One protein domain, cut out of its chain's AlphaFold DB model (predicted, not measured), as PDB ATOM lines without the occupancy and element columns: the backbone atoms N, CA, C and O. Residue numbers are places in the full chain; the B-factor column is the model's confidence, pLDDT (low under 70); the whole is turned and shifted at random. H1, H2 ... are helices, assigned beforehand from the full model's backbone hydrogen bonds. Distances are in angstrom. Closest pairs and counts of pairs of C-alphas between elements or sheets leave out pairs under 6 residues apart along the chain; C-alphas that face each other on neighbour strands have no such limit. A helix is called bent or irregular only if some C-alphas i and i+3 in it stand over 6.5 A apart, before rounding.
ATOM      1  N   GLU A   2     -20.790  42.335 -47.388       50.97
ATOM      2  CA  GLU A   2     -20.300  41.765 -46.129       50.97
ATOM      3  C   GLU A   2     -21.426  41.120 -45.251       50.97
ATOM      4  O   GLU A   2     -21.154  40.193 -44.488       50.97
ATOM      5  N   GLU A   3     -22.709  41.484 -45.419       55.06
ATOM      6  CA  GLU A   3     -23.855  41.015 -44.597       55.06
ATOM      7  C   GLU A   3     -24.131  39.534 -44.894       55.06
ATOM      8  O   GLU A   3     -24.450  38.719 -44.026       55.06
ATOM      9  N   LYS A   4     -23.799  39.162 -46.137       65.81
ATOM     10  CA  LYS A   4     -23.777  37.805 -46.666       65.81
ATOM     11  C   LYS A   4     -22.833  36.885 -45.882       65.81
ATOM     12  O   LYS A   4     -23.119  35.695 -45.801       65.81
ATOM     13  N   TYR A   5     -21.729  37.377 -45.306       69.38
ATOM     14  CA  TYR A   5     -20.781  36.536 -44.555       69.38
ATOM     15  C   TYR A   5     -21.236  36.278 -43.118       69.38
ATOM     16  O   TYR A   5     -21.177  35.134 -42.661       69.38
ATOM     17  N   TYR A   6     -21.751  37.302 -42.428       70.38
ATOM     18  CA  TYR A   6     -22.333  37.127 -41.095       70.38
ATOM     19  C   TYR A   6     -23.503  36.136 -41.134       70.38
ATOM     20  O   TYR A   6     -23.546  35.200 -40.329       70.38
ATOM     21  N   ASP A   7     -24.407  36.278 -42.106       75.50
ATOM     22  CA  ASP A   7     -25.537  35.362 -42.251       75.50
ATOM     23  C   ASP A   7     -25.117  33.966 -42.719       75.50
ATOM     24  O   ASP A   7     -25.673  32.980 -42.235       75.50
ATOM     25  N   LYS A   8     -24.079  33.830 -43.556       79.31
ATOM     26  CA  LYS A   8     -23.497  32.518 -43.891       79.31
ATOM     27  C   LYS A   8     -22.952  31.795 -42.660       79.31
ATOM     28  O   LYS A   8     -23.280  30.629 -42.459       79.31
ATOM     29  N   ILE A   9     -22.169  32.467 -41.814       76.38
ATOM     30  CA  ILE A   9     -21.614  31.865 -40.587       76.38
ATOM     31  C   ILE A   9     -22.731  31.532 -39.601       76.38
ATOM     32  O   ILE A   9     -22.746  30.459 -38.996       76.38
ATOM     33  N   LYS A  10     -23.710  32.427 -39.458       77.69
ATOM     34  CA  LYS A  10     -24.901  32.186 -38.645       77.69
ATOM     35  C   LYS A  10     -25.639  30.934 -39.132       77.69
ATOM     36  O   LYS A  10     -25.896  30.043 -38.325       77.69
ATOM     37  N   ASN A  11     -25.925  30.837 -40.427       81.44
ATOM     38  CA  ASN A  11     -26.613  29.694 -41.028       81.44
ATOM     39  C   ASN A  11     -25.795  28.404 -40.901       81.44
ATOM     40  O   ASN A  11     -26.366  27.367 -40.580       81.44
ATOM     41  N   PHE A  12     -24.468  28.472 -41.041       82.44
ATOM     42  CA  PHE A  12     -23.577  27.341 -40.785       82.44
ATOM     43  C   PHE A  12     -23.685  26.843 -39.335       82.44
ATOM     44  O   PHE A  12     -23.855  25.644 -39.116       82.44
ATOM     45  N   ILE A  13     -23.658  27.744 -38.346       78.69
ATOM     46  CA  ILE A  13     -23.777  27.384 -36.922       78.69
ATOM     47  C   ILE A  13     -25.142  26.759 -36.620       78.69
ATOM     48  O   ILE A  13     -25.224  25.758 -35.909       78.69
ATOM     49  N   TYR A  14     -26.225  27.345 -37.137       79.56
ATOM     50  CA  TYR A  14     -27.572  26.821 -36.902       79.56
ATOM     51  C   TYR A  14     -27.814  25.495 -37.636       79.56
ATOM     52  O   TYR A  14     -28.407  24.594 -37.045       79.56
ATOM     53  N   GLY A  15     -27.319  25.353 -38.869       81.00
ATOM     54  CA  GLY A  15     -27.429  24.130 -39.665       81.00
ATOM     55  C   GLY A  15     -26.621  22.966 -39.089       81.00
ATOM     56  O   GLY A  15     -27.108  21.843 -39.045       81.00
ATOM     57  N   ASN A  16     -25.434  23.241 -38.539       81.25
ATOM     58  CA  ASN A  16     -24.534  22.222 -37.985       81.25
ATOM     59  C   ASN A  16     -24.585  22.126 -36.456       81.25
ATOM     60  O   ASN A  16     -23.664  21.605 -35.826       81.25
ATOM     61  N   LYS A  17     -25.665  22.609 -35.830       76.12
ATOM     62  CA  LYS A  17     -25.767  22.743 -34.371       76.12
ATOM     63  C   LYS A  17     -25.465  21.445 -33.615       76.12
ATOM     64  O   LYS A  17     -24.813  21.505 -32.579       76.12
ATOM     65  N   LYS A  18     -25.917  20.287 -34.116       72.88
ATOM     66  CA  LYS A  18     -25.656  18.978 -33.485       72.88
ATOM     67  C   LYS A  18     -24.169  18.621 -33.505       72.88
ATOM     68  O   LYS A  18     -23.616  18.276 -32.467       72.88
ATOM     69  N   ILE A  19     -23.522  18.767 -34.660       74.50
ATOM     70  CA  ILE A  19     -22.096  18.467 -34.843       74.50
ATOM     71  C   ILE A  19     -21.254  19.401 -33.974       74.50
ATOM     72  O   ILE A  19     -20.435  18.944 -33.186       74.50
ATOM     73  N   ILE A  20     -21.537  20.705 -34.029       74.56
ATOM     74  CA  ILE A  20     -20.883  21.708 -33.182       74.56
ATOM     75  C   ILE A  20     -21.105  21.392 -31.703       74.56
ATOM     76  O   ILE A  20     -20.195  21.575 -30.901       74.56
ATOM     77  N   SER A  21     -22.291  20.899 -31.330       68.06
ATOM     78  CA  SER A  21     -22.565  20.603 -29.929       68.06
ATOM     79  C   SER A  21     -21.798  19.408 -29.377       68.06
ATOM     80  O   SER A  21     -21.460  19.398 -28.196       68.06
ATOM     81  N   ILE A  22     -21.497  18.441 -30.244       70.19
ATOM     82  CA  ILE A  22     -20.641  17.303 -29.921       70.19
ATOM     83  C   ILE A  22     -19.191  17.776 -29.843       70.19
ATOM     84  O   ILE A  22     -18.535  17.524 -28.845       70.19
ATOM     85  N   LEU A  23     -18.710  18.516 -30.848       70.00
ATOM     86  CA  LEU A  23     -17.319  18.981 -30.917       70.00
ATOM     87  C   LEU A  23     -16.962  20.014 -29.844       70.00
ATOM     88  O   LEU A  23     -15.808  20.100 -29.441       70.00
ATOM     89  N   SER A  24     -17.932  20.814 -29.398       73.00
ATOM     90  CA  SER A  24     -17.733  21.832 -28.374       73.00
ATOM     91  C   SER A  24     -18.857  21.812 -27.332       73.00
ATOM     92  O   SER A  24     -19.826  22.588 -27.405       73.00
ATOM     93  N   PRO A  25     -18.752  20.939 -26.314       66.56
ATOM     94  CA  PRO A  25     -19.671  20.940 -25.180       66.56
ATOM     95  C   PRO A  25     -19.693  22.293 -24.460       66.56
ATOM     96  O   PRO A  25     -20.748  22.747 -24.015       66.56
ATOM     97  N   THR A  26     -18.553  22.989 -24.408       67.19
ATOM     98  CA  THR A  26     -18.440  24.313 -23.781       67.19
ATOM     99  C   THR A  26     -19.237  25.377 -24.544       67.19
ATOM    100  O   THR A  26     -19.974  26.157 -23.934       67.19
ATOM    101  N   PHE A  27     -19.186  25.365 -25.883       68.94
ATOM    102  CA  PHE A  27     -20.054  26.200 -26.716       68.94
ATOM    103  C   PHE A  27     -21.528  25.853 -26.521       68.94
ATOM    104  O   PHE A  27     -22.359  26.754 -26.405       68.94
ATOM    105  N   SER A  28     -21.859  24.563 -26.453       67.75
ATOM    106  CA  SER A  28     -23.233  24.101 -26.234       67.75
ATOM    107  C   SER A  28     -23.814  24.661 -24.951       67.75
ATOM    108  O   SER A  28     -24.900  25.238 -24.975       67.75
ATOM    109  N   ILE A  29     -23.080  24.540 -23.846       67.50
ATOM    110  CA  ILE A  29     -23.499  25.039 -22.535       67.50
ATOM    111  C   ILE A  29     -23.817  26.536 -22.598       67.50
ATOM    112  O   ILE A  29     -24.900  26.953 -22.177       67.50
ATOM    113  N   TYR A  30     -22.924  27.339 -23.184       69.69
ATOM    114  CA  TYR A  30     -23.149  28.777 -23.345       69.69
ATOM    115  C   TYR A  30     -24.351  29.070 -24.259       69.69
ATOM    116  O   TYR A  30     -25.239  29.855 -23.921       69.69
ATOM    117  N   PHE A  31     -24.418  28.407 -25.415       70.81
ATOM    118  CA  PHE A  31     -25.442  28.646 -26.428       70.81
ATOM    119  C   PHE A  31     -26.848  28.257 -25.956       70.81
ATOM    120  O   PHE A  31     -27.808  28.975 -26.242       70.81
ATOM    121  N   TYR A  32     -26.987  27.142 -25.236       69.44
ATOM    122  CA  TYR A  32     -28.268  26.702 -24.678       69.44
ATOM    123  C   TYR A  32     -28.718  27.568 -23.496       69.44
ATOM    124  O   TYR A  32     -29.923  27.791 -23.339       69.44
ATOM    125  N   SER A  33     -27.768  28.099 -22.720       66.94
ATOM    126  CA  SER A  33     -28.042  29.019 -21.612       66.94
ATOM    127  C   SER A  33     -28.507  30.402 -22.089       66.94
ATOM    128  O   SER A  33     -29.294  31.041 -21.401       66.94
ATOM    129  N   ARG A 156      -2.609  -1.251 -10.813       64.94
ATOM    130  CA  ARG A 156      -1.905  -0.726 -12.000       64.94
ATOM    131  C   ARG A 156      -2.813  -0.559 -13.229       64.94
ATOM    132  O   ARG A 156      -2.713   0.453 -13.918       64.94
ATOM    133  N   ASP A 157      -3.737  -1.491 -13.465       67.50
ATOM    134  CA  ASP A 157      -4.606  -1.474 -14.656       67.50
ATOM    135  C   ASP A 157      -5.678  -0.376 -14.589       67.50
ATOM    136  O   ASP A 157      -5.924   0.340 -15.561       67.50
ATOM    137  N   ILE A 158      -6.279  -0.177 -13.412       65.94
ATOM    138  CA  ILE A 158      -7.259   0.897 -13.180       65.94
ATOM    139  C   ILE A 158      -6.593   2.261 -13.380       65.94
ATOM    140  O   ILE A 158      -7.170   3.168 -13.981       65.94
ATOM    141  N   HIS A 159      -5.348   2.398 -12.927       66.25
ATOM    142  CA  HIS A 159      -4.569   3.616 -13.085       66.25
ATOM    143  C   HIS A 159      -4.276   3.946 -14.559       66.25
ATOM    144  O   HIS A 159      -4.431   5.102 -14.961       66.25
ATOM    145  N   PHE A 160      -3.942   2.945 -15.381       69.75
ATOM    146  CA  PHE A 160      -3.762   3.118 -16.828       69.75
ATOM    147  C   PHE A 160      -5.041   3.631 -17.512       69.75
ATOM    148  O   PHE A 160      -4.994   4.592 -18.287       69.75
ATOM    149  N   ILE A 161      -6.198   3.042 -17.187       68.94
ATOM    150  CA  ILE A 161      -7.498   3.455 -17.744       68.94
ATOM    151  C   ILE A 161      -7.811   4.904 -17.362       68.94
ATOM    152  O   ILE A 161      -8.173   5.708 -18.219       68.94
ATOM    153  N   ILE A 162      -7.631   5.263 -16.091       66.75
ATOM    154  CA  ILE A 162      -7.910   6.616 -15.596       66.75
ATOM    155  C   ILE A 162      -7.001   7.649 -16.264       66.75
ATOM    156  O   ILE A 162      -7.496   8.669 -16.743       66.75
ATOM    157  N   LYS A 163      -5.692   7.383 -16.346       70.94
ATOM    158  CA  LYS A 163      -4.736   8.247 -17.053       70.94
ATOM    159  C   LYS A 163      -5.141   8.456 -18.510       70.94
ATOM    160  O   LYS A 163      -5.186   9.592 -18.975       70.94
ATOM    161  N   SER A 164      -5.526   7.379 -19.192       71.81
ATOM    162  CA  SER A 164      -6.005   7.431 -20.577       71.81
ATOM    163  C   SER A 164      -7.275   8.277 -20.710       71.81
ATOM    164  O   SER A 164      -7.363   9.129 -21.594       71.81
ATOM    165  N   MET A 165      -8.244   8.111 -19.803       70.12
ATOM    166  CA  MET A 165      -9.466   8.922 -19.777       70.12
ATOM    167  C   MET A 165      -9.167  10.406 -19.544       70.12
ATOM    168  O   MET A 165      -9.750  11.252 -20.221       70.12
ATOM    169  N   ILE A 166      -8.254  10.730 -18.624       74.56
ATOM    170  CA  ILE A 166      -7.826  12.109 -18.353       74.56
ATOM    171  C   ILE A 166      -7.154  12.708 -19.587       74.56
ATOM    172  O   ILE A 166      -7.482  13.834 -19.961       74.56
ATOM    173  N   LEU A 167      -6.262  11.968 -20.249       80.25
ATOM    174  CA  LEU A 167      -5.570  12.439 -21.447       80.25
ATOM    175  C   LEU A 167      -6.559  12.725 -22.584       80.25
ATOM    176  O   LEU A 167      -6.558  13.822 -23.146       80.25
ATOM    177  N   ILE A 168      -7.465  11.784 -22.867       76.38
ATOM    178  CA  ILE A 168      -8.511  11.942 -23.888       76.38
ATOM    179  C   ILE A 168      -9.420  13.129 -23.551       76.38
ATOM    180  O   ILE A 168      -9.701  13.955 -24.421       76.38
ATOM    181  N   ALA A 169      -9.858  13.251 -22.294       74.75
ATOM    182  CA  ALA A 169     -10.696  14.363 -21.853       74.75
ATOM    183  C   ALA A 169      -9.976  15.710 -22.014       74.75
ATOM    184  O   ALA A 169     -10.574  16.666 -22.500       74.75
ATOM    185  N   THR A 170      -8.691  15.778 -21.664       82.00
ATOM    186  CA  THR A 170      -7.866  16.988 -21.787       82.00
ATOM    187  C   THR A 170      -7.713  17.399 -23.253       82.00
ATOM    188  O   THR A 170      -7.977  18.555 -23.588       82.00
ATOM    189  N   ILE A 171      -7.389  16.460 -24.152       83.69
ATOM    190  CA  ILE A 171      -7.304  16.715 -25.604       83.69
ATOM    191  C   ILE A 171      -8.652  17.191 -26.147       83.69
ATOM    192  O   ILE A 171      -8.724  18.180 -26.876       83.69
ATOM    193  N   PHE A 172      -9.739  16.522 -25.774       79.19
ATOM    194  CA  PHE A 172     -11.063  16.854 -26.279       79.19
ATOM    195  C   PHE A 172     -11.554  18.221 -25.786       79.19
ATOM    196  O   PHE A 172     -12.070  19.017 -26.572       79.19
ATOM    197  N   ILE A 173     -11.373  18.526 -24.500       77.81
ATOM    198  CA  ILE A 173     -11.833  19.782 -23.897       77.81
ATOM    199  C   ILE A 173     -10.940  20.945 -24.336       77.81
ATOM    200  O   ILE A 173     -11.442  21.914 -24.911       77.81
ATOM    201  N   PHE A 174      -9.633  20.866 -24.090       82.56
ATOM    202  CA  PHE A 174      -8.720  21.990 -24.303       82.56
ATOM    203  C   PHE A 174      -8.177  22.049 -25.730       82.56
ATOM    204  O   PHE A 174      -8.055  23.138 -26.280       82.56
ATOM    205  N   GLY A 175      -7.912  20.901 -26.358       80.25
ATOM    206  CA  GLY A 175      -7.369  20.841 -27.716       80.25
ATOM    207  C   GLY A 175      -8.414  21.041 -28.813       80.25
ATOM    208  O   GLY A 175      -8.107  21.650 -29.829       80.25
ATOM    209  N   ILE A 176      -9.654  20.568 -28.628       80.69
ATOM    210  CA  ILE A 176     -10.694  20.609 -29.677       80.69
ATOM    211  C   ILE A 176     -11.828  21.574 -29.309       80.69
ATOM    212  O   ILE A 176     -12.082  22.553 -30.017       80.69
ATOM    213  N   SER A 177     -12.513  21.328 -28.191       79.00
ATOM    214  CA  SER A 177     -13.731  22.056 -27.817       79.00
ATOM    215  C   SER A 177     -13.488  23.546 -27.612       79.00
ATOM    216  O   SER A 177     -14.315  24.364 -28.035       79.00
ATOM    217  N   ARG A 178     -12.384  23.913 -26.952       75.31
ATOM    218  CA  ARG A 178     -12.052  25.308 -26.639       75.31
ATOM    219  C   ARG A 178     -11.698  26.113 -27.888       75.31
ATOM    220  O   ARG A 178     -12.374  27.121 -28.095       75.31
ATOM    221  N   PRO A 179     -10.775  25.687 -28.772       79.25
ATOM    222  CA  PRO A 179     -10.553  26.364 -30.045       79.25
ATOM    223  C   PRO A 179     -11.840  26.521 -30.847       79.25
ATOM    224  O   PRO A 179     -12.181  27.641 -31.214       79.25
ATOM    225  N   VAL A 180     -12.636  25.460 -31.022       78.25
ATOM    226  CA  VAL A 180     -13.920  25.542 -31.747       78.25
ATOM    227  C   VAL A 180     -14.864  26.571 -31.113       78.25
ATOM    228  O   VAL A 180     -15.465  27.377 -31.827       78.25
ATOM    229  N   GLN A 181     -14.981  26.598 -29.782       76.00
ATOM    230  CA  GLN A 181     -15.763  27.616 -29.078       76.00
ATOM    231  C   GLN A 181     -15.237  29.024 -29.375       76.00
ATOM    232  O   GLN A 181     -16.035  29.914 -29.677       76.00
ATOM    233  N   PHE A 182     -13.921  29.227 -29.291       73.88
ATOM    234  CA  PHE A 182     -13.294  30.509 -29.587       73.88
ATOM    235  C   PHE A 182     -13.573  30.923 -31.030       73.88
ATOM    236  O   PHE A 182     -14.166  31.977 -31.225       73.88
ATOM    237  N   PHE A 183     -13.286  30.077 -32.020       74.31
ATOM    238  CA  PHE A 183     -13.578  30.327 -33.435       74.31
ATOM    239  C   PHE A 183     -15.040  30.741 -33.653       74.31
ATOM    240  O   PHE A 183     -15.322  31.810 -34.195       74.31
ATOM    241  N   LEU A 184     -15.995  29.927 -33.199       74.44
ATOM    242  CA  LEU A 184     -17.412  30.128 -33.511       74.44
ATOM    243  C   LEU A 184     -18.036  31.323 -32.784       74.44
ATOM    244  O   LEU A 184     -18.905  31.998 -33.341       74.44
ATOM    245  N   VAL A 185     -17.636  31.578 -31.536       71.75
ATOM    246  CA  VAL A 185     -18.158  32.710 -30.757       71.75
ATOM    247  C   VAL A 185     -17.472  34.000 -31.180       71.75
ATOM    248  O   VAL A 185     -18.155  34.994 -31.424       71.75
ATOM    249  N   PHE A 186     -16.145  33.986 -31.280       69.88
ATOM    250  CA  PHE A 186     -15.344  35.184 -31.472       69.88
ATOM    251  C   PHE A 186     -15.447  35.727 -32.895       69.88
ATOM    252  O   PHE A 186     -15.758  36.904 -33.047       69.88
ATOM    253  N   ILE A 187     -15.307  34.893 -33.935       72.38
ATOM    254  CA  ILE A 187     -15.429  35.356 -35.332       72.38
ATOM    255  C   ILE A 187     -16.814  35.957 -35.566       72.38
ATOM    256  O   ILE A 187     -16.955  37.030 -36.151       72.38
ATOM    257  N   ARG A 188     -17.859  35.292 -35.064       71.69
ATOM    258  CA  ARG A 188     -19.231  35.787 -35.187       71.69
ATOM    259  C   ARG A 188     -19.426  37.125 -34.472       71.69
ATOM    260  O   ARG A 188     -20.136  37.987 -34.990       71.69
ATOM    261  N   ASP A 189     -18.867  37.278 -33.274       69.12
ATOM    262  CA  ASP A 189     -18.995  38.504 -32.485       69.12
ATOM    263  C   ASP A 189     -18.176  39.657 -33.083       69.12
ATOM    264  O   ASP A 189     -18.690  40.770 -33.186       69.12
ATOM    265  N   MET A 190     -16.962  39.377 -33.562       69.56
ATOM    266  CA  MET A 190     -16.112  40.314 -34.298       69.56
ATOM    267  C   MET A 190     -16.844  40.841 -35.530       69.56
ATOM    268  O   MET A 190     -17.096  42.040 -35.612       69.56
ATOM    269  N   LEU A 191     -17.297  39.951 -36.420       71.38
ATOM    270  CA  LEU A 191     -18.014  40.344 -37.636       71.38
ATOM    271  C   LEU A 191     -19.242  41.191 -37.319       71.38
ATOM    272  O   LEU A 191     -19.454  42.210 -37.960       71.38
ATOM    273  N   LYS A 192     -20.027  40.815 -36.301       70.00
ATOM    274  CA  LYS A 192     -21.203  41.587 -35.879       70.00
ATOM    275  C   LYS A 192     -20.838  42.997 -35.405       70.00
ATOM    276  O   LYS A 192     -21.608  43.928 -35.647       70.00
ATOM    277  N   LYS A 193     -19.733  43.140 -34.673       67.38
ATOM    278  CA  LYS A 193     -19.285  44.414 -34.098       67.38
ATOM    279  C   LYS A 193     -18.707  45.340 -35.159       67.38
ATOM    280  O   LYS A 193     -19.115  46.497 -35.186       67.38
ATOM    281  N   THR A 194     -17.876  44.818 -36.060       67.19
ATOM    282  CA  THR A 194     -17.371  45.560 -37.224       67.19
ATOM    283  C   THR A 194     -18.528  46.042 -38.103       67.19
ATOM    284  O   THR A 194     -18.530  47.182 -38.549       67.19
ATOM    285  N   TYR A 195     -19.570  45.218 -38.269       66.50
ATOM    286  CA  TYR A 195     -20.724  45.548 -39.109       66.50
ATOM    287  C   TYR A 195     -21.577  46.711 -38.612       66.50
ATOM    288  O   TYR A 195     -22.118  47.486 -39.392       66.50
ATOM    289  N   ARG A 196     -21.808  46.761 -37.300       64.12
ATOM    290  CA  ARG A 196     -22.857  47.606 -36.721       64.12
ATOM    291  C   ARG A 196     -22.357  48.969 -36.256       64.12
ATOM    292  O   ARG A 196     -23.137  49.643 -35.595       64.12
ATOM    293  N   LYS A 197     -21.100  49.337 -36.567       59.41
ATOM    294  CA  LYS A 197     -20.428  50.568 -36.102       59.41
ATOM    295  C   LYS A 197     -20.870  50.933 -34.683       59.41
ATOM    296  O   LYS A 197     -21.511  51.950 -34.444       59.41
ATOM    297  N   TYR A 198     -20.637  50.014 -33.744       61.84
ATOM    298  CA  TYR A 198     -21.025  50.256 -32.359       61.84
ATOM    299  C   TYR A 198     -20.146  51.363 -31.784       61.84
ATOM    300  O   TYR A 198     -18.987  51.116 -31.451       61.84
ATOM    301  N   GLU A 199     -20.717  52.551 -31.617       59.06
ATOM    302  CA  GLU A 199     -20.136  53.584 -30.769       59.06
ATOM    303  C   GLU A 199     -20.041  53.041 -29.339       59.06
ATOM    304  O   GLU A 199     -21.013  52.510 -28.786       59.06
ATOM    305  N   ARG A 200     -18.849  53.129 -28.749       62.72
ATOM    306  CA  ARG A 200     -18.622  52.798 -27.343       62.72
ATOM    307  C   ARG A 200     -17.870  53.923 -26.664       62.72
ATOM    308  O   ARG A 200     -16.958  54.515 -27.241       62.72
ATOM    309  N   ASP A 201     -18.257  54.146 -25.422       64.44
ATOM    310  CA  ASP A 201     -17.513  54.919 -24.445       64.44
ATOM    311  C   ASP A 201     -16.130  54.303 -24.164       64.44
ATOM    312  O   ASP A 201     -15.832  53.149 -24.501       64.44
ATOM    313  N   ILE A 202     -15.257  55.105 -23.555       68.12
ATOM    314  CA  ILE A 202     -13.890  54.710 -23.190       68.12
ATOM    315  C   ILE A 202     -13.919  53.497 -22.245       68.12
ATOM    316  O   ILE A 202     -13.167  52.541 -22.450       68.12
ATOM    317  N   ASP A 203     -14.855  53.463 -21.297       63.12
ATOM    318  CA  ASP A 203     -15.032  52.345 -20.364       63.12
ATOM    319  C   ASP A 203     -15.402  51.040 -21.082       63.12
ATOM    320  O   ASP A 203     -14.839  49.970 -20.812       63.12
ATOM    321  N   GLY A 204     -16.289  51.110 -22.079       66.75
ATOM    322  CA  GLY A 204     -16.646  49.982 -22.928       66.75
ATOM    323  C   GLY A 204     -15.486  49.466 -23.785       66.75
ATOM    324  O   GLY A 204     -15.478  48.271 -24.119       66.75
ATOM    325  N   LYS A 205     -14.510  50.322 -24.129       67.31
ATOM    326  CA  LYS A 205     -13.253  49.942 -24.803       67.31
ATOM    327  C   LYS A 205     -12.289  49.255 -23.836       67.31
ATOM    328  O   LYS A 205     -11.860  48.136 -24.119       67.31
ATOM    329  N   ILE A 206     -12.003  49.871 -22.686       69.44
ATOM    330  CA  ILE A 206     -11.106  49.321 -21.652       69.44
ATOM    331  C   ILE A 206     -11.576  47.930 -21.237       69.44
ATOM    332  O   ILE A 206     -10.797  46.976 -21.195       69.44
ATOM    333  N   ARG A 207     -12.881  47.766 -21.024       68.12
ATOM    334  CA  ARG A 207     -13.445  46.472 -20.660       68.12
ATOM    335  C   ARG A 207     -13.242  45.397 -21.726       68.12
ATOM    336  O   ARG A 207     -12.996  44.246 -21.373       68.12
ATOM    337  N   LEU A 208     -13.345  45.731 -23.015       69.81
ATOM    338  CA  LEU A 208     -13.064  44.771 -24.089       69.81
ATOM    339  C   LEU A 208     -11.597  44.345 -24.096       69.81
ATOM    340  O   LEU A 208     -11.326  43.163 -24.292       69.81
ATOM    341  N   ILE A 209     -10.680  45.280 -23.846       72.25
ATOM    342  CA  ILE A 209      -9.245  44.997 -23.746       72.25
ATOM    343  C   ILE A 209      -8.975  44.053 -22.570       72.25
ATOM    344  O   ILE A 209      -8.334  43.021 -22.751       72.25
ATOM    345  N   ILE A 210      -9.537  44.329 -21.391       69.31
ATOM    346  CA  ILE A 210      -9.405  43.443 -20.221       69.31
ATOM    347  C   ILE A 210      -9.965  42.051 -20.536       69.31
ATOM    348  O   ILE A 210      -9.334  41.033 -20.263       69.31
ATOM    349  N   LEU A 211     -11.141  41.988 -21.159       70.50
ATOM    350  CA  LEU A 211     -11.792  40.734 -21.532       70.50
ATOM    351  C   LEU A 211     -10.966  39.932 -22.553       70.50
ATOM    352  O   LEU A 211     -10.944  38.700 -22.492       70.50
ATOM    353  N   ALA A 212     -10.299  40.616 -23.482       75.19
ATOM    354  CA  ALA A 212      -9.364  40.035 -24.436       75.19
ATOM    355  C   ALA A 212      -8.133  39.460 -23.733       75.19
ATOM    356  O   ALA A 212      -7.817  38.289 -23.936       75.19
ATOM    357  N   MET A 213      -7.504  40.245 -22.855       76.00
ATOM    358  CA  MET A 213      -6.346  39.827 -22.062       76.00
ATOM    359  C   MET A 213      -6.670  38.608 -21.195       76.00
ATOM    360  O   MET A 213      -5.950  37.617 -21.240       76.00
ATOM    361  N   VAL A 214      -7.799  38.619 -20.481       72.81
ATOM    362  CA  VAL A 214      -8.252  37.467 -19.681       72.81
ATOM    363  C   VAL A 214      -8.497  36.237 -20.559       72.81
ATOM    364  O   VAL A 214      -8.172  35.122 -20.160       72.81
ATOM    365  N   SER A 215      -9.044  36.420 -21.764       77.50
ATOM    366  CA  SER A 215      -9.269  35.307 -22.698       77.50
ATOM    367  C   SER A 215      -7.950  34.737 -23.234       77.50
ATOM    368  O   SER A 215      -7.835  33.521 -23.360       77.50
ATOM    369  N   LEU A 216      -6.958  35.593 -23.502       83.88
ATOM    370  CA  LEU A 216      -5.613  35.196 -23.917       83.88
ATOM    371  C   LEU A 216      -4.900  34.420 -22.806       83.88
ATOM    372  O   LEU A 216      -4.427  33.314 -23.046       83.88
ATOM    373  N   VAL A 217      -4.891  34.955 -21.581       83.25
ATOM    374  CA  VAL A 217      -4.314  34.277 -20.411       83.25
ATOM    375  C   VAL A 217      -4.999  32.931 -20.192       83.25
ATOM    376  O   VAL A 217      -4.323  31.919 -20.065       83.25
ATOM    377  N   SER A 218      -6.333  32.877 -20.233       82.56
ATOM    378  CA  SER A 218      -7.066  31.612 -20.099       82.56
ATOM    379  C   SER A 218      -6.676  30.594 -21.172       82.56
ATOM    380  O   SER A 218      -6.575  29.417 -20.849       82.56
ATOM    381  N   LEU A 219      -6.439  31.020 -22.415       87.19
ATOM    382  CA  LEU A 219      -5.997  30.129 -23.487       87.19
ATOM    383  C   LEU A 219      -4.583  29.585 -23.229       87.19
ATOM    384  O   LEU A 219      -4.356  28.392 -23.411       87.19
ATOM    385  N   ILE A 220      -3.654  30.431 -22.767       89.75
ATOM    386  CA  ILE A 220      -2.299  30.008 -22.372       89.75
ATOM    387  C   ILE A 220      -2.381  28.945 -21.272       89.75
ATOM    388  O   ILE A 220      -1.751  27.894 -21.385       89.75
ATOM    389  N   LEU A 221      -3.193  29.179 -20.237       87.12
ATOM    390  CA  LEU A 221      -3.363  28.236 -19.128       87.12
ATOM    391  C   LEU A 221      -3.993  26.910 -19.594       87.12
ATOM    392  O   LEU A 221      -3.521  25.843 -19.213       87.12
ATOM    393  N   ASP A 222      -5.014  26.963 -20.453       87.38
ATOM    394  CA  ASP A 222      -5.665  25.772 -21.020       87.38
ATOM    395  C   ASP A 222      -4.663  24.887 -21.780       87.38
ATOM    396  O   ASP A 222      -4.613  23.670 -21.580       87.38
ATOM    397  N   TYR A 223      -3.837  25.498 -22.632       91.56
ATOM    398  CA  TYR A 223      -2.823  24.776 -23.399       91.56
ATOM    399  C   TYR A 223      -1.637  24.326 -22.548       91.56
ATOM    400  O   TYR A 223      -1.078  23.271 -22.826       91.56
ATOM    401  N   THR A 224      -1.315  25.045 -21.472       92.50
ATOM    402  CA  THR A 224      -0.306  24.614 -20.493       92.50
ATOM    403  C   THR A 224      -0.719  23.290 -19.856       92.50
ATOM    404  O   THR A 224       0.073  22.353 -19.804       92.50
ATOM    405  N   ILE A 225      -1.980  23.177 -19.421       88.25
ATOM    406  CA  ILE A 225      -2.526  21.937 -18.853       88.25
ATOM    407  C   ILE A 225      -2.482  20.815 -19.892       88.25
ATOM    408  O   ILE A 225      -2.049  19.704 -19.585       88.25
ATOM    409  N   LEU A 226      -2.916  21.104 -21.120       92.19
ATOM    410  CA  LEU A 226      -2.937  20.133 -22.210       92.19
ATOM    411  C   LEU A 226      -1.543  19.605 -22.552       92.19
ATOM    412  O   LEU A 226      -1.351  18.393 -22.615       92.19
ATOM    413  N   PHE A 227      -0.584  20.496 -22.774       93.94
ATOM    414  CA  PHE A 227       0.779  20.123 -23.133       93.94
ATOM    415  C   PHE A 227       1.489  19.431 -21.980       93.94
ATOM    416  O   PHE A 227       2.171  18.440 -22.213       93.94
ATOM    417  N   TYR A 228       1.257  19.855 -20.737       91.31
ATOM    418  CA  TYR A 228       1.810  19.159 -19.580       91.31
ATOM    419  C   TYR A 228       1.235  17.744 -19.429       91.31
ATOM    420  O   TYR A 228       1.972  16.798 -19.160       91.31
ATOM    421  N   ALA A 229      -0.072  17.566 -19.647       88.69
ATOM    422  CA  ALA A 229      -0.702  16.246 -19.634       88.69
ATOM    423  C   ALA A 229      -0.187  15.351 -20.773       88.69
ATOM    424  O   ALA A 229       0.024  14.162 -20.561       88.69
ATOM    425  N   LEU A 230       0.049  15.907 -21.963       89.75
ATOM    426  CA  LEU A 230       0.675  15.180 -23.071       89.75
ATOM    427  C   LEU A 230       2.113  14.783 -22.731       89.75
ATOM    428  O   LEU A 230       2.462  13.621 -22.888       89.75
ATOM    429  N   HIS A 231       2.911  15.706 -22.201       90.56
ATOM    430  CA  HIS A 231       4.294  15.437 -21.808       90.56
ATOM    431  C   HIS A 231       4.399  14.367 -20.719       90.56
ATOM    432  O   HIS A 231       5.231  13.478 -20.788       90.56
ATOM    433  N   THR A 232       3.529  14.405 -19.714       86.00
ATOM    434  CA  THR A 232       3.599  13.458 -18.591       86.00
ATOM    435  C   THR A 232       2.873  12.152 -18.897       86.00
ATOM    436  O   THR A 232       3.475  11.083 -18.951       86.00
ATOM    437  N   ILE A 233       1.562  12.228 -19.120       84.31
ATOM    438  CA  ILE A 233       0.702  11.059 -19.313       84.31
ATOM    439  C   ILE A 233       0.844  10.512 -20.738       84.31
ATOM    440  O   ILE A 233       0.837   9.301 -20.934       84.31
ATOM    441  N   GLY A 234       0.965  11.385 -21.740       84.25
ATOM    442  CA  GLY A 234       1.109  10.973 -23.138       84.25
ATOM    443  C   GLY A 234       2.422  10.240 -23.408       84.25
ATOM    444  O   GLY A 234       2.361   9.165 -24.003       84.25
ATOM    445  N   ASN A 235       3.562  10.747 -22.920       85.81
ATOM    446  CA  ASN A 235       4.849  10.043 -23.042       85.81
ATOM    447  C   ASN A 235       4.781   8.658 -22.378       85.81
ATOM    448  O   ASN A 235       5.179   7.669 -22.986       85.81
ATOM    449  N   GLU A 236       4.210   8.559 -21.171       82.88
ATOM    450  CA  GLU A 236       4.084   7.287 -20.442       82.88
ATOM    451  C   GLU A 236       3.168   6.274 -21.152       82.88
ATOM    452  O   GLU A 236       3.481   5.086 -21.198       82.88
ATOM    453  N   LEU A 237       2.026   6.716 -21.694       84.38
ATOM    454  CA  LEU A 237       1.038   5.821 -22.310       84.38
ATOM    455  C   LEU A 237       1.395   5.421 -23.744       84.38
ATOM    456  O   LEU A 237       1.108   4.296 -24.151       84.38
ATOM    457  N   LEU A 238       1.939   6.353 -24.526       82.88
ATOM    458  CA  LEU A 238       2.196   6.164 -25.954       82.88
ATOM    459  C   LEU A 238       3.651   5.792 -26.242       82.88
ATOM    460  O   LEU A 238       3.933   5.349 -27.352       82.88
ATOM    461  N   ASN A 239       4.543   5.931 -25.255       84.81
ATOM    462  CA  ASN A 239       5.977   5.671 -25.376       84.81
ATOM    463  C   ASN A 239       6.614   6.428 -26.557       84.81
ATOM    464  O   ASN A 239       7.411   5.878 -27.317       84.81
ATOM    465  N   ILE A 240       6.186   7.679 -26.741       85.06
ATOM    466  CA  ILE A 240       6.645   8.606 -27.776       85.06
ATOM    467  C   ILE A 240       6.919   9.936 -27.089       85.06
ATOM    468  O   ILE A 240       6.048  10.429 -26.370       85.06
ATOM    469  N   ASP A 241       8.076  10.529 -27.363       86.69
ATOM    470  CA  ASP A 241       8.394  11.869 -26.886       86.69
ATOM    471  C   ASP A 241       7.451  12.893 -27.529       86.69
ATOM    472  O   ASP A 241       7.333  13.007 -28.753       86.69
ATOM    473  N   MET A 242       6.716  13.621 -26.695       90.62
ATOM    474  CA  MET A 242       5.751  14.628 -27.143       90.62
ATOM    475  C   MET A 242       6.420  15.967 -27.457       90.62
ATOM    476  O   MET A 242       6.034  16.634 -28.428       90.62
ATOM    477  N   PHE A 243       7.423  16.329 -26.655       92.00
ATOM    478  CA  PHE A 243       8.200  17.562 -26.737       92.00
ATOM    479  C   PHE A 243       9.672  17.261 -26.450       92.00
ATOM    480  O   PHE A 243       9.961  16.433 -25.590       92.00
ATOM    481  N   SER A 244      10.581  17.947 -27.142       86.75
ATOM    482  CA  SER A 244      12.035  17.798 -26.969       86.75
ATOM    483  C   SER A 244      12.674  18.842 -26.050       86.75
ATOM    484  O   SER A 244      13.889  18.839 -25.877       86.75
ATOM    485  N   CYS A 245      11.884  19.742 -25.460       85.12
ATOM    486  CA  CYS A 245      12.374  20.681 -24.455       85.12
ATOM    487  C   CYS A 245      12.382  20.069 -23.047       85.12
ATOM    488  O   CYS A 245      11.544  19.230 -22.706       85.12
ATOM    489  N   ASP A 246      13.307  20.550 -22.217       83.56
ATOM    490  CA  ASP A 246      13.415  20.162 -20.813       83.56
ATOM    491  C   ASP A 246      12.231  20.740 -20.024       83.56
ATOM    492  O   ASP A 246      12.197  21.920 -19.665       83.56
ATOM    493  N   ILE A 247      11.220  19.899 -19.812       86.94
ATOM    494  CA  ILE A 247      10.036  20.197 -19.007       86.94
ATOM    495  C   ILE A 247      10.098  19.302 -17.773       86.94
ATOM    496  O   ILE A 247       9.744  18.119 -17.834       86.94
ATOM    497  N   GLU A 248      10.516  19.871 -16.647       82.69
ATOM    498  CA  GLU A 248      10.533  19.170 -15.363       82.69
ATOM    499  C   GLU A 248       9.197  19.330 -14.638       82.69
ATOM    500  O   GLU A 248       8.742  18.440 -13.918       82.69
ATOM    501  N   ASN A 249       8.548  20.479 -14.818       81.00
ATOM    502  CA  ASN A 249       7.322  20.815 -14.115       81.00
ATOM    503  C   ASN A 249       6.367  21.679 -14.971       81.00
ATOM    504  O   ASN A 249       6.681  22.164 -16.056       81.00
ATOM    505  N   ILE A 250       5.140  21.868 -14.479       83.75
ATOM    506  CA  ILE A 250       4.099  22.631 -15.181       83.75
ATOM    507  C   ILE A 250       4.402  24.134 -15.275       83.75
ATOM    508  O   ILE A 250       3.847  24.799 -16.144       83.75
ATOM    509  N   VAL A 251       5.264  24.684 -14.414       82.06
ATOM    510  CA  VAL A 251       5.709  26.082 -14.525       82.06
ATOM    511  C   VAL A 251       6.642  26.230 -15.724       82.06
ATOM    512  O   VAL A 251       6.479  27.187 -16.476       82.06
ATOM    513  N   ASP A 252       7.517  25.255 -15.978       84.94
ATOM    514  CA  ASP A 252       8.332  25.224 -17.200       84.94
ATOM    515  C   ASP A 252       7.421  25.126 -18.429       84.94
ATOM    516  O   ASP A 252       7.544  25.898 -19.379       84.94
ATOM    517  N   MET A 253       6.409  24.252 -18.379       92.00
ATOM    518  CA  MET A 253       5.422  24.168 -19.459       92.00
ATOM    519  C   MET A 253       4.665  25.490 -19.657       92.00
ATOM    520  O   MET A 253       4.412  25.885 -20.796       92.00
ATOM    521  N   LEU A 254       4.314  26.198 -18.578       89.62
ATOM    522  CA  LEU A 254       3.686  27.519 -18.654       89.62
ATOM    523  C   LEU A 254       4.622  28.533 -19.313       89.62
ATOM    524  O   LEU A 254       4.180  29.301 -20.166       89.62
ATOM    525  N   TYR A 255       5.900  28.520 -18.937       88.38
ATOM    526  CA  TYR A 255       6.937  29.384 -19.492       88.38
ATOM    527  C   TYR A 255       7.054  29.208 -21.014       88.38
ATOM    528  O   TYR A 255       6.930  30.188 -21.756       88.38
ATOM    529  N   TYR A 256       7.170  27.964 -21.492       91.31
ATOM    530  CA  TYR A 256       7.200  27.659 -22.926       91.31
ATOM    531  C   TYR A 256       5.874  27.995 -23.621       91.31
ATOM    532  O   TYR A 256       5.855  28.625 -24.678       91.31
ATOM    533  N   THR A 257       4.734  27.643 -23.018       91.62
ATOM    534  CA  THR A 257       3.408  27.883 -23.620       91.62
ATOM    535  C   THR A 257       3.097  29.376 -23.761       91.62
ATOM    536  O   THR A 257       2.427  29.777 -24.720       91.62
ATOM    537  N   ALA A 258       3.596  30.202 -22.838       88.88
ATOM    538  CA  ALA A 258       3.486  31.659 -22.879       88.88
ATOM    539  C   ALA A 258       4.403  32.318 -23.928       88.88
ATOM    540  O   ALA A 258       4.228  33.503 -24.209       88.88
ATOM    541  N   GLY A 259       5.330  31.565 -24.530       86.62
ATOM    542  CA  GLY A 259       6.237  32.048 -25.573       86.62
ATOM    543  C   GLY A 259       7.539  32.652 -25.049       86.62
ATOM    544  O   GLY A 259       8.179  33.407 -25.774       86.62
ATOM    545  N   PHE A 260       7.936  32.350 -23.807       86.81
ATOM    546  CA  PHE A 260       9.234  32.785 -23.276       86.81
ATOM    547  C   PHE A 260      10.399  31.871 -23.690       86.81
ATOM    548  O   PHE A 260      11.552  32.241 -23.506       86.81
ATOM    549  N   GLY A 261      10.107  30.713 -24.286       85.00
ATOM    550  CA  GLY A 261      11.083  29.814 -24.892       85.00
ATOM    551  C   GLY A 261      10.450  28.993 -26.017       85.00
ATOM    552  O   GLY A 261       9.232  29.035 -26.210       85.00
ATOM    553  N   ASP A 262      11.270  28.223 -26.728       84.75
ATOM    554  CA  ASP A 262      10.814  27.416 -27.860       84.75
ATOM    555  C   ASP A 262      10.201  26.093 -27.390       84.75
ATOM    556  O   ASP A 262      10.875  25.222 -26.839       84.75
ATOM    557  N   ILE A 263       8.895  25.932 -27.625       86.12
ATOM    558  CA  ILE A 263       8.232  24.636 -27.490       86.12
ATOM    559  C   ILE A 263       8.463  23.837 -28.776       86.12
ATOM    560  O   ILE A 263       7.949  24.195 -29.834       86.12
ATOM    561  N   ASN A 264       9.234  22.754 -28.688       88.75
ATOM    562  CA  ASN A 264       9.577  21.914 -29.836       88.75
ATOM    563  C   ASN A 264       8.726  20.635 -29.823       88.75
ATOM    564  O   ASN A 264       9.066  19.677 -29.128       88.75
ATOM    565  N   PRO A 265       7.571  20.608 -30.522       91.25
ATOM    566  CA  PRO A 265       6.738  19.417 -30.590       91.25
ATOM    567  C   PRO A 265       7.372  18.362 -31.503       91.25
ATOM    568  O   PRO A 265       7.668  18.636 -32.666       91.25
ATOM    569  N   GLU A 266       7.496  17.131 -31.014       90.38
ATOM    570  CA  GLU A 266       8.083  16.018 -31.774       90.38
ATOM    571  C   GLU A 266       7.011  15.215 -32.525       90.38
ATOM    572  O   GLU A 266       7.100  14.974 -33.739       90.38
ATOM    573  N   SER A 267       5.919  14.888 -31.831       88.81
ATOM    574  CA  SER A 267       4.803  14.124 -32.391       88.81
ATOM    575  C   SER A 267       3.934  14.939 -33.366       88.81
ATOM    576  O   SER A 267       3.773  16.155 -33.253       88.81
ATOM    577  N   PHE A 268       3.278  14.256 -34.311       87.12
ATOM    578  CA  PHE A 268       2.294  14.882 -35.207       87.12
ATOM    579  C   PHE A 268       1.130  15.537 -34.445       87.12
ATOM    580  O   PHE A 268       0.680  16.627 -34.801       87.12
ATOM    581  N   ILE A 269       0.660  14.892 -33.373       86.75
ATOM    582  CA  ILE A 269      -0.454  15.392 -32.560       86.75
ATOM    583  C   ILE A 269      -0.049  16.693 -31.861       86.75
ATOM    584  O   ILE A 269      -0.783  17.678 -31.940       86.75
ATOM    585  N   THR A 270       1.126  16.734 -31.227       89.75
ATOM    586  CA  THR A 270       1.619  17.948 -30.558       89.75
ATOM    587  C   THR A 270       1.878  19.076 -31.547       89.75
ATOM    588  O   THR A 270       1.491  20.208 -31.262       89.75
ATOM    589  N   LYS A 271       2.390  18.780 -32.751       92.12
ATOM    590  CA  LYS A 271       2.530  19.767 -33.838       92.12
ATOM    591  C   LYS A 271       1.191  20.415 -34.194       92.12
ATOM    592  O   LYS A 271       1.085  21.640 -34.196       92.12
ATOM    593  N   ILE A 272       0.145  19.616 -34.417       90.31
ATOM    594  CA  ILE A 272      -1.200  20.142 -34.704       90.31
ATOM    595  C   ILE A 272      -1.719  20.997 -33.548       90.31
ATOM    596  O   ILE A 272      -2.287  22.064 -33.778       90.31
ATOM    597  N   LEU A 273      -1.562  20.537 -32.307       91.31
ATOM    598  CA  LEU A 273      -2.091  21.253 -31.151       91.31
ATOM    599  C   LEU A 273      -1.375  22.593 -30.926       91.31
ATOM    600  O   LEU A 273      -2.053  23.576 -30.624       91.31
ATOM    601  N   VAL A 274      -0.056  22.659 -31.137       91.56
ATOM    602  CA  VAL A 274       0.716  23.917 -31.132       91.56
ATOM    603  C   VAL A 274       0.219  24.853 -32.232       91.56
ATOM    604  O   VAL A 274      -0.146  25.990 -31.933       91.56
ATOM    605  N   MET A 275       0.054  24.364 -33.465       90.25
ATOM    606  CA  MET A 275      -0.511  25.174 -34.553       90.25
ATOM    607  C   MET A 275      -1.908  25.709 -34.210       90.25
ATOM    608  O   MET A 275      -2.201  26.882 -34.438       90.25
ATOM    609  N   MET A 276      -2.787  24.882 -33.632       89.38
ATOM    610  CA  MET A 276      -4.122  25.330 -33.219       89.38
ATOM    611  C   MET A 276      -4.069  26.391 -32.118       89.38
ATOM    612  O   MET A 276      -4.846  27.347 -32.172       89.38
ATOM    613  N   LYS A 277      -3.151  26.248 -31.152       90.38
ATOM    614  CA  LYS A 277      -2.905  27.248 -30.106       90.38
ATOM    615  C   LYS A 277      -2.520  28.588 -30.731       90.38
ATOM    616  O   LYS A 277      -3.154  29.600 -30.433       90.38
ATOM    617  N   ASP A 278      -1.525  28.590 -31.617       89.06
ATOM    618  CA  ASP A 278      -1.003  29.810 -32.240       89.06
ATOM    619  C   ASP A 278      -2.051  30.496 -33.121       89.06
ATOM    620  O   ASP A 278      -2.240  31.710 -33.027       89.06
ATOM    621  N   ILE A 279      -2.817  29.731 -33.907       87.25
ATOM    622  CA  ILE A 279      -3.920  30.282 -34.710       87.25
ATOM    623  C   ILE A 279      -4.992  30.906 -33.803       87.25
ATOM    624  O   ILE A 279      -5.488  32.000 -34.086       87.25
ATOM    625  N   ALA A 280      -5.355  30.243 -32.701       86.38
ATOM    626  CA  ALA A 280      -6.338  30.770 -31.758       86.38
ATOM    627  C   ALA A 280      -5.849  32.063 -31.077       86.38
ATOM    628  O   ALA A 280      -6.622  33.021 -30.969       86.38
ATOM    629  N   MET A 281      -4.575  32.124 -30.676       86.31
ATOM    630  CA  MET A 281      -3.951  33.335 -30.126       86.31
ATOM    631  C   MET A 281      -3.933  34.473 -31.147       86.31
ATOM    632  O   MET A 281      -4.380  35.581 -30.841       86.31
ATOM    633  N   PHE A 282      -3.485  34.195 -32.372       85.25
ATOM    634  CA  PHE A 282      -3.433  35.174 -33.454       85.25
ATOM    635  C   PHE A 282      -4.811  35.771 -33.743       85.25
ATOM    636  O   PHE A 282      -4.963  36.991 -33.825       85.25
ATOM    637  N   MET A 283      -5.844  34.935 -33.839       81.12
ATOM    638  CA  MET A 283      -7.210  35.414 -34.033       81.12
ATOM    639  C   MET A 283      -7.707  36.270 -32.871       81.12
ATOM    640  O   MET A 283      -8.337  37.296 -33.111       81.12
ATOM    641  N   LEU A 284      -7.444  35.876 -31.620       81.50
ATOM    642  CA  LEU A 284      -7.834  36.675 -30.458       81.50
ATOM    643  C   LEU A 284      -7.185  38.058 -30.509       81.50
ATOM    644  O   LEU A 284      -7.875  39.058 -30.312       81.50
ATOM    645  N   LEU A 285      -5.889  38.137 -30.799       80.81
ATOM    646  CA  LEU A 285      -5.181  39.412 -30.893       80.81
ATOM    647  C   LEU A 285      -5.722  40.267 -32.043       80.81
ATOM    648  O   LEU A 285      -6.144  41.403 -31.824       80.81
ATOM    649  N   THR A 286      -5.788  39.704 -33.249       76.06
ATOM    650  CA  THR A 286      -6.219  40.431 -34.454       76.06
ATOM    651  C   THR A 286      -7.673  40.867 -34.392       76.06
ATOM    652  O   THR A 286      -7.974  42.010 -34.725       76.06
ATOM    653  N   GLY A 287      -8.587  40.021 -33.921       71.56
ATOM    654  CA  GLY A 287      -9.990  40.412 -33.826       71.56
ATOM    655  C   GLY A 287     -10.251  41.438 -32.729       71.56
ATOM    656  O   GLY A 287     -11.108  42.301 -32.904       71.56
ATOM    657  N   ASN A 288      -9.497  41.414 -31.626       72.88
ATOM    658  CA  ASN A 288      -9.612  42.458 -30.606       72.88
ATOM    659  C   ASN A 288      -9.002  43.778 -31.087       72.88
ATOM    660  O   ASN A 288      -9.597  44.828 -30.849       72.88
ATOM    661  N   LEU A 289      -7.890  43.731 -31.827       72.50
ATOM    662  CA  LEU A 289      -7.310  44.901 -32.485       72.50
ATOM    663  C   LEU A 289      -8.267  45.492 -33.531       72.50
ATOM    664  O   LEU A 289      -8.489  46.697 -33.548       72.50
ATOM    665  N   ALA A 290      -8.894  44.653 -34.358       67.69
ATOM    666  CA  ALA A 290      -9.881  45.086 -35.344       67.69
ATOM    667  C   ALA A 290     -11.096  45.744 -34.679       67.69
ATOM    668  O   ALA A 290     -11.561  46.788 -35.135       67.69
ATOM    669  N   ILE A 291     -11.584  45.179 -33.566       66.44
ATOM    670  CA  ILE A 291     -12.641  45.809 -32.769       66.44
ATOM    671  C   ILE A 291     -12.158  47.160 -32.234       66.44
ATOM    672  O   ILE A 291     -12.884  48.136 -32.375       66.44
ATOM    673  N   TYR A 292     -10.950  47.242 -31.677       65.69
ATOM    674  CA  TYR A 292     -10.390  48.487 -31.148       65.69
ATOM    675  C   TYR A 292     -10.309  49.593 -32.211       65.69
ATOM    676  O   TYR A 292     -10.816  50.691 -31.980       65.69
ATOM    677  N   LEU A 293      -9.753  49.283 -33.385       66.12
ATOM    678  CA  LEU A 293      -9.616  50.223 -34.503       66.12
ATOM    679  C   LEU A 293     -10.968  50.650 -35.091       66.12
ATOM    680  O   LEU A 293     -11.099  51.768 -35.575       66.12
ATOM    681  N   SER A 294     -11.981  49.780 -35.040       62.41
ATOM    682  CA  SER A 294     -13.316  50.069 -35.585       62.41
ATOM    683  C   SER A 294     -14.187  50.981 -34.712       62.41
ATOM    684  O   SER A 294     -15.253  51.399 -35.162       62.41
ATOM    685  N   ILE A 295     -13.787  51.269 -33.468       61.81
ATOM    686  CA  ILE A 295     -14.588  52.102 -32.562       61.81
ATOM    687  C   ILE A 295     -14.128  53.562 -32.665       61.81
ATOM    688  O   ILE A 295     -13.189  53.977 -31.976       61.81
ATOM    689  N   GLU A 296     -14.852  54.358 -33.450       55.19
ATOM    690  CA  GLU A 296     -14.775  55.824 -33.412       55.19
ATOM    691  C   GLU A 296     -15.042  56.304 -31.972       55.19
ATOM    692  O   GLU A 296     -16.014  55.900 -31.327       55.19
ATOM    693  N   SER A 297     -14.130  57.097 -31.399       49.66
ATOM    694  CA  SER A 297     -14.418  57.797 -30.146       49.66
ATOM    695  C   SER A 297     -15.479  58.848 -30.435       49.66
ATOM    696  O   SER A 297     -15.262  59.672 -31.324       49.66
ATOM    697  N   LYS A 298     -16.571  58.880 -29.663       45.91
ATOM    698  CA  LYS A 298     -17.353  60.115 -29.555       45.91
ATOM    699  C   LYS A 298     -16.390  61.200 -29.095       45.91
ATOM    700  O   LYS A 298     -15.941  61.167 -27.954       45.91
ATOM    701  N   SER A 299     -16.026  62.102 -29.999       40.12
ATOM    702  CA  SER A 299     -15.430  63.371 -29.621       40.12
ATOM    703  C   SER A 299     -16.413  64.029 -28.666       40.12
ATOM    704  O   SER A 299     -17.582  64.205 -29.022       40.12
ATOM    705  N   GLU A 300     -15.964  64.324 -27.449       38.91
ATOM    706  CA  GLU A 300     -16.674  65.229 -26.558       38.91
ATOM    707  C   GLU A 300     -16.977  66.492 -27.362       38.91
ATOM    708  O   GLU A 300     -16.073  67.217 -27.774       38.91
ATOM    709  N   VAL A 301     -18.254  66.705 -27.679       39.12
ATOM    710  CA  VAL A 301     -18.701  68.003 -28.159       39.12
ATOM    711  C   VAL A 301     -18.522  68.929 -26.967       39.12
ATOM    712  O   VAL A 301     -19.256  68.856 -25.983       39.12
ATOM    713  N   SER A 302     -17.460  69.720 -27.055       37.88
ATOM    714  CA  SER A 302     -17.164  70.879 -26.235       37.88
ATOM    715  C   SER A 302     -18.411  71.749 -26.102       37.88
ATOM    716  O   SER A 302     -18.828  72.382 -27.071       37.88
ATOM    717  N   ASN A 303     -18.978  71.808 -24.901       35.03
ATOM    718  CA  ASN A 303     -19.805  72.941 -24.513       35.03
ATOM    719  C   ASN A 303     -18.872  73.983 -23.889       35.03
ATOM    720  O   ASN A 303     -18.659  73.990 -22.677       35.03
ATOM    721  N   THR A 304     -18.293  74.815 -24.751       35.91
ATOM    722  CA  THR A 304     -17.831  76.171 -24.423       35.91
ATOM    723  C   THR A 304     -18.639  77.143 -25.251       35.91
ATOM    724  O   THR A 304     -18.697  76.903 -26.479       35.91
TER     725      THR A 304
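Overview. This is residues 2 to 33 and 156 to 304 of the 304 residues of an uncharacterized protein of Romboutsia weinsteinii (UniProt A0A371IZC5). What shape do these atoms make? Three long helices, H4, H5 and H7, lie side by side in a long bundle, with the short H1 and H3 packed on H4 and H6 on H5. Residues 299 to 304 stick out as a tail. What is printed? The printed part has 181 residues with seven named helices, H1 to H7 in order, and no named strand: class all helix. It is loose, with a radius of gyration of the C-alphas of 19.9 A, and spans 77 by 39 by 25 A.

Arrangement. What do the first helices meet? H1, residues 3 to 15, touches H4b, residues 178 to 195, closest at the C-alphas of Tyr 6 and Leu 191, 6.4 A. H2, residues 17 to 23, touches H3, residues 25 to 33, only at the corner, closest at the C-alphas of Ser 21 and Ser 28, 5.1 A. H3 touches residues 178 to 185 of H4b alone, closest at the C-alphas of Phe 27 and Gln 181, 5.1 A. Is H4 straight? By its hydrogen bonds H4, residues 156 to 195, was assigned as one helix, but it is bent, with C-alphas 175 and 178 6.6 A apart; H4a, residues 156 to 175, and H4b stand at a shallow tilt of 11 degrees. How do the later helices stand? H5, residues 202 to 238, touches H4a, C-alphas of Thr 170 and Leu 226 closest at 5.9 A, and H6, residues 250 to 257, C-alphas of Thr 224 and Leu 254 closest at 5.3 A. H7, residues 268 to 294, touches H5 at a shallow tilt of 1 degree, opposite ways, C-alphas of Ala 212 and Asn 288 closest at 6.6 A, and H4b, C-alphas of Met 190 and Gly 287 closest at 6.1 A. Are the helix backbones whole? O i to N i+4 pairs are all within hydrogen-bond range in H1, H2, H3, H4a, H6 and H7, 13 of 14 in H4b and 32 of 33 in H5.

Along the chain. Where do the first and last helices lie? H1 begins at C-alpha 3 (-23.855, 41.015, -44.597) and H7 ends at C-alpha 294 (-13.316, 50.069, -35.585). How long are the longer ones? From first to last C-alpha, H5 measures 51.2 A, with a kink of 31 degrees near residue 232, H7 38.5 A, H4a 27.2 A and H4b 25.3 A.

Size, cuts and confidence. How large is it, and is it cut? The C-alphas farthest apart, of Arg 156 and Thr 304, are 79.5 A apart. Residues 34 to 155 are not printed, and C-alphas 33 and 156 are 40.7 A apart across the cut. Which link is long, and where is confidence low? H5 to H6 is a long link of 11 residues; pLDDT is under 70 in 55 residues, among them 193 to 208 and 290 to 304.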